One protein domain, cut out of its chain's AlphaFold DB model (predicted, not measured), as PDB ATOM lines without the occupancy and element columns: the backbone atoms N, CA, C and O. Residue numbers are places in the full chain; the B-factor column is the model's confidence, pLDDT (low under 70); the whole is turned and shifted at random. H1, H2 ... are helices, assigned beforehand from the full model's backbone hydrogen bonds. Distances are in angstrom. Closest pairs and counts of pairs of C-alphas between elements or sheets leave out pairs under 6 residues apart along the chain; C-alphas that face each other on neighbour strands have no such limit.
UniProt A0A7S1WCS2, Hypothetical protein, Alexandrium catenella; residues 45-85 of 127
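This is residues 45 to 85 of the 127 residues of the protein "Hypothetical protein" of Alexandrium catenella (UniProt A0A7S1WCS2). The helix H2 and the tail after it make a long arm, of which residues 71 to 85 stick out; a looped link, residues 56 to 66, folds back from the end of the shorter helix H1 to the start of H2. The printed part has 41 residues with two named helices, H1 then H2, and no named strand: all helix. It is only just loose, close to extended, with a radius of gyration of the C-alphas of 13.2 A and spans of 43 by 20 by 9 A, a rod.

H2, residues 67 to 81, and H1, residues 47 to 55, are apart, with no C-alpha of the one within 8 A of the other. Residues 71 to 85, of which 71 to 81 belong to H2, stand free. In H1 every O i to N i+4 pair is within hydrogen-bond range; in H2, 10 of 11 are.

H2 is 21.1 A long, from C-alpha 67 at (-9.949, -41.712, -5.430) to C-alpha 81 at (-25.367, -50.239, 6.260). H1 is 12.7 A long and begins at C-alpha 47, (-0.968, -31.917, -6.380).

The two C-alphas farthest apart, those of Leu 47 and Thr 85, are 43.7 A apart. The printed part has no cut, and the link from H1 to H2 is long, 11 residues. The mean pLDDT of the printed part is 86.7; residue 85 is under 70.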
ATOM      1  N   TRP A  45      -8.369 -35.010  -8.596       90.56
ATOM      2  CA  TRP A  45      -7.247 -35.211  -7.682       90.56
ATOM      3  C   TRP A  45      -6.007 -34.502  -8.236       90.56
ATOM      4  O   TRP A  45      -5.546 -34.819  -9.327       90.56
ATOM      5  N   ASN A  46      -5.500 -33.499  -7.519       92.44
ATOM      6  CA  ASN A  46      -4.391 -32.657  -7.968       92.44
ATOM      7  C   ASN A  46      -3.275 -32.597  -6.914       92.44
ATOM      8  O   ASN A  46      -3.458 -33.022  -5.772       92.44
ATOM      9  N   LEU A  47      -2.124 -32.026  -7.278       91.56
ATOM     10  CA  LEU A  47      -0.968 -31.917  -6.380       91.56
ATOM     11  C   LEU A  47      -1.277 -31.143  -5.087       91.56
ATOM     12  O   LEU A  47      -0.775 -31.508  -4.025       91.56
ATOM     13  N   LYS A  48      -2.165 -30.138  -5.131       92.31
ATOM     14  CA  LYS A  48      -2.597 -29.411  -3.923       92.31
ATOM     15  C   LYS A  48      -3.299 -30.348  -2.934       92.31
ATOM     16  O   LYS A  48      -3.066 -30.259  -1.733       92.31
ATOM     17  N   LYS A  49      -4.108 -31.292  -3.428       88.38
ATOM     18  CA  LYS A  49      -4.756 -32.322  -2.600       88.38
ATOM     19  C   LYS A  49      -3.761 -33.346  -2.051       88.38
ATOM     20  O   LYS A  49      -3.922 -33.788  -0.915       88.38
ATOM     21  N   VAL A  50      -2.712 -33.675  -2.807       88.38
ATOM     22  CA  VAL A  50      -1.614 -34.527  -2.319       88.38
ATOM     23  C   VAL A  50      -0.888 -33.855  -1.150       88.38
ATOM     24  O   VAL A  50      -0.717 -34.483  -0.106       88.38
ATOM     25  N   ALA A  51      -0.544 -32.570  -1.276       90.31
ATOM     26  CA  ALA A  51       0.068 -31.801  -0.194       90.31
ATOM     27  C   ALA A  51      -0.867 -31.685   1.026       90.31
ATOM     28  O   ALA A  51      -0.460 -31.956   2.153       90.31
ATOM     29  N   ALA A  52      -2.154 -31.389   0.811       88.25
ATOM     30  CA  ALA A  52      -3.143 -31.332   1.888       88.25
ATOM     31  C   ALA A  52      -3.280 -32.670   2.644       88.25
ATOM     32  O   ALA A  52      -3.426 -32.679   3.866       88.25
ATOM     33  N   ARG A  53      -3.181 -33.812   1.949       85.88
ATOM     34  CA  ARG A  53      -3.156 -35.142   2.584       85.88
ATOM     35  C   ARG A  53      -1.943 -35.326   3.506       85.88
ATOM     36  O   ARG A  53      -2.079 -36.003   4.531       85.88
ATOM     37  N   ALA A  54      -0.792 -34.760   3.140       85.50
ATOM     38  CA  ALA A  54       0.443 -34.828   3.921       85.50
ATOM     39  C   ALA A  54       0.388 -33.952   5.182       85.50
ATOM     40  O   ALA A  54       0.894 -34.355   6.219       85.50
ATOM     41  N   VAL A  55      -0.288 -32.801   5.136       88.25
ATOM     42  CA  VAL A  55      -0.479 -31.948   6.326       88.25
ATOM     43  C   VAL A  55      -1.432 -32.601   7.333       88.25
ATOM     44  O   VAL A  55      -1.222 -32.535   8.540       88.25
ATOM     45  N   LYS A  56      -2.461 -33.303   6.852       83.75
ATOM     46  CA  LYS A  56      -3.483 -33.952   7.691       83.75
ATOM     47  C   LYS A  56      -3.022 -35.275   8.317       83.75
ATOM     48  O   LYS A  56      -3.801 -36.220   8.386       83.75
ATOM     49  N   ILE A  57      -1.749 -35.439   8.681       81.06
ATOM     50  CA  ILE A  57      -1.208 -36.712   9.218       81.06
ATOM     51  C   ILE A  57      -1.813 -37.135  10.556       81.06
ATOM     52  O   ILE A  57      -1.907 -38.332  10.795       81.06
ATOM     53  N   PHE A  58      -2.314 -36.186  11.344       78.62
ATOM     54  CA  PHE A  58      -2.943 -36.450  12.641       78.62
ATOM     55  C   PHE A  58      -4.462 -36.688  12.573       78.62
ATOM     56  O   PHE A  58      -5.086 -36.949  13.594       78.62
ATOM     57  N   GLU A  59      -5.076 -36.614  11.389       83.38
ATOM     58  CA  GLU A  59      -6.505 -36.891  11.220       83.38
ATOM     59  C   GLU A  59      -6.706 -38.373  10.864       83.38
ATOM     60  O   GLU A  59      -6.305 -38.824   9.786       83.38
ATOM     61  N   CYS A  60      -7.336 -39.141  11.759       77.88
ATOM     62  CA  CYS A  60      -7.598 -40.571  11.552       77.88
ATOM     63  C   CYS A  60      -8.576 -40.823  10.392       77.88
ATOM     64  O   CYS A  60      -8.410 -41.762   9.613       77.88
ATOM     65  N   ASN A  61      -9.583 -39.958  10.237       78.19
ATOM     66  CA  ASN A  61     -10.610 -40.068   9.206       78.19
ATOM     67  C   ASN A  61     -10.459 -38.973   8.144       78.19
ATOM     68  O   ASN A  61     -11.297 -38.087   8.005       78.19
ATOM     69  N   LYS A  62      -9.373 -39.039   7.371       79.50
ATOM     70  CA  LYS A  62      -9.080 -38.015   6.365       79.50
ATOM     71  C   LYS A  62     -10.198 -37.924   5.331       79.50
ATOM     72  O   LYS A  62     -10.472 -38.893   4.614       79.50
ATOM     73  N   ALA A  63     -10.735 -36.718   5.168       77.94
ATOM     74  CA  ALA A  63     -11.565 -36.357   4.018       77.94
ATOM     75  C   ALA A  63     -10.754 -36.315   2.706       77.94
ATOM     76  O   ALA A  63     -11.300 -36.404   1.612       77.94
ATOM     77  N   THR A  64      -9.427 -36.172   2.802       85.12
ATOM     78  CA  THR A  64      -8.531 -35.976   1.656       85.12
ATOM     79  C   THR A  64      -7.715 -37.243   1.399       85.12
ATOM     80  O   THR A  64      -6.593 -37.391   1.888       85.12
ATOM     81  N   ILE A  65      -8.288 -38.170   0.632       88.94
ATOM     82  CA  ILE A  65      -7.660 -39.442   0.248       88.94
ATOM     83  C   ILE A  65      -7.731 -39.669  -1.269       88.94
ATOM     84  O   ILE A  65      -8.600 -39.087  -1.919       88.94
ATOM     85  N   PRO A  66      -6.836 -40.499  -1.840       89.38
ATOM     86  CA  PRO A  66      -6.870 -40.814  -3.264       89.38
ATOM     87  C   PRO A  66      -8.211 -41.441  -3.687       89.38
ATOM     88  O   PRO A  66      -8.798 -42.174  -2.881       89.38
ATOM     89  N   PRO A  67      -8.662 -41.219  -4.936       90.56
ATOM     90  CA  PRO A  67      -9.949 -41.712  -5.430       90.56
ATOM     91  C   PRO A  67     -10.172 -43.210  -5.195       90.56
ATOM     92  O   PRO A  67     -11.198 -43.586  -4.640       90.56
ATOM     93  N   ASP A  68      -9.187 -44.057  -5.496       91.25
ATOM     94  CA  ASP A  68      -9.321 -45.513  -5.341       91.25
ATOM     95  C   ASP A  68      -9.524 -45.936  -3.881       91.25
ATOM     96  O   ASP A  68     -10.306 -46.835  -3.570       91.25
ATOM     97  N   ALA A  69      -8.819 -45.275  -2.958       90.75
ATOM     98  CA  ALA A  69      -8.975 -45.523  -1.530       90.75
ATOM     99  C   ALA A  69     -10.340 -45.035  -1.029       90.75
ATOM    100  O   ALA A  69     -10.943 -45.678  -0.169       90.75
ATOM    101  N   TYR A  70     -10.837 -43.917  -1.570       91.12
ATOM    102  CA  TYR A  70     -12.172 -43.416  -1.258       91.12
ATOM    103  C   TYR A  70     -13.250 -44.363  -1.767       91.12
ATOM    104  O   TYR A  70     -14.140 -44.705  -0.999       91.12
ATOM    105  N   ALA A  71     -13.134 -44.844  -3.006       90.62
ATOM    106  CA  ALA A  71     -14.079 -45.781  -3.603       90.62
ATOM    107  C   ALA A  71     -14.224 -47.051  -2.754       90.62
ATOM    108  O   ALA A  71     -15.337 -47.440  -2.421       90.62
ATOM    109  N   ARG A  72     -13.110 -47.642  -2.301       93.75
ATOM    110  CA  ARG A  72     -13.156 -48.812  -1.407       93.75
ATOM    111  C   ARG A  72     -13.852 -48.510  -0.083       93.75
ATOM    112  O   ARG A  72     -14.734 -49.256   0.325       93.75
ATOM    113  N   ARG A  73     -13.491 -47.400   0.573       92.38
ATOM    114  CA  ARG A  73     -14.137 -46.975   1.827       92.38
ATOM    115  C   ARG A  73     -15.626 -46.708   1.639       92.38
ATOM    116  O   ARG A  73     -16.411 -47.023   2.525       92.38
ATOM    117  N   PHE A  74     -15.991 -46.113   0.510       91.44
ATOM    118  CA  PHE A  74     -17.369 -45.840   0.144       91.44
ATOM    119  C   PHE A  74     -18.148 -47.149  -0.001       91.44
ATOM    120  O   PHE A  74     -19.166 -47.298   0.662       91.44
ATOM    121  N   CYS A  75     -17.644 -48.121  -0.766       91.56
ATOM    122  CA  CYS A  75     -18.296 -49.426  -0.904       91.56
ATOM    123  C   CYS A  75     -18.464 -50.125   0.448       91.56
ATOM    124  O   CYS A  75     -19.589 -50.448   0.807       91.56
ATOM    125  N   MET A  76     -17.389 -50.249   1.236       92.00
ATOM    126  CA  MET A  76     -17.448 -50.881   2.563       92.00
ATOM    127  C   MET A  76     -18.502 -50.225   3.463       92.00
ATOM    128  O   MET A  76     -19.305 -50.901   4.095       92.00
ATOM    129  N   HIS A  77     -18.542 -48.892   3.482       90.56
ATOM    130  CA  HIS A  77     -19.491 -48.153   4.306       90.56
ATOM    131  C   HIS A  77     -20.953 -48.400   3.911       90.56
ATOM    132  O   HIS A  77     -21.834 -48.433   4.771       90.56
ATOM    133  N   PHE A  78     -21.224 -48.537   2.612       88.88
ATOM    134  CA  PHE A  78     -22.561 -48.863   2.125       88.88
ATOM    135  C   PHE A  78     -22.886 -50.342   2.387       88.88
ATOM    136  O   PHE A  78     -23.970 -50.632   2.880       88.88
ATOM    137  N   GLU A  79     -21.957 -51.267   2.161       88.88
ATOM    138  CA  GLU A  79     -22.141 -52.699   2.445       88.88
ATOM    139  C   GLU A  79     -22.498 -52.968   3.916       88.88
ATOM    140  O   GLU A  79     -23.404 -53.747   4.194       88.88
ATOM    141  N   GLU A  80     -21.859 -52.268   4.857       88.25
ATOM    142  CA  GLU A  80     -22.156 -52.387   6.292       88.25
ATOM    143  C   GLU A  80     -23.557 -51.878   6.669       88.25
ATOM    144  O   GLU A  80     -24.151 -52.344   7.642       88.25
ATOM    145  N   ARG A  81     -24.096 -50.903   5.926       85.62
ATOM    146  CA  ARG A  81     -25.367 -50.239   6.260       85.62
ATOM    147  C   ARG A  81     -26.565 -50.774   5.489       85.62
ATOM    148  O   ARG A  81     -27.688 -50.698   5.984       85.62
ATOM    149  N   PHE A  82     -26.353 -51.304   4.289       85.44
ATOM    150  CA  PHE A  82     -27.406 -51.888   3.467       85.44
ATOM    151  C   PHE A  82     -27.546 -53.379   3.767       85.44
ATOM    152  O   PHE A  82     -27.042 -54.233   3.043       85.44
ATOM    153  N   LEU A  83     -28.268 -53.688   4.847       81.12
ATOM    154  CA  LEU A  83     -28.524 -55.065   5.260       81.12
ATOM    155  C   LEU A  83     -29.747 -55.663   4.537       81.12
ATOM    156  O   LEU A  83     -30.769 -54.984   4.376       81.12
ATOM    157  N   PRO A  84     -29.697 -56.944   4.124       76.31
ATOM    158  CA  PRO A  84     -30.871 -57.649   3.625       76.31
ATOM    159  C   PRO A  84     -31.950 -57.734   4.708       76.31
ATOM    160  O   PRO A  84     -31.668 -58.101   5.843       76.31
ATOM    161  N   THR A  85     -33.211 -57.491   4.349       66.88
ATOM    162  CA  THR A  85     -34.349 -57.555   5.286       66.88
ATOM    163  C   THR A  85     -34.469 -58.918   5.990       66.88
ATOM    164  O   THR A  85     -34.835 -58.969   7.157       66.88
TER     165      THR A  85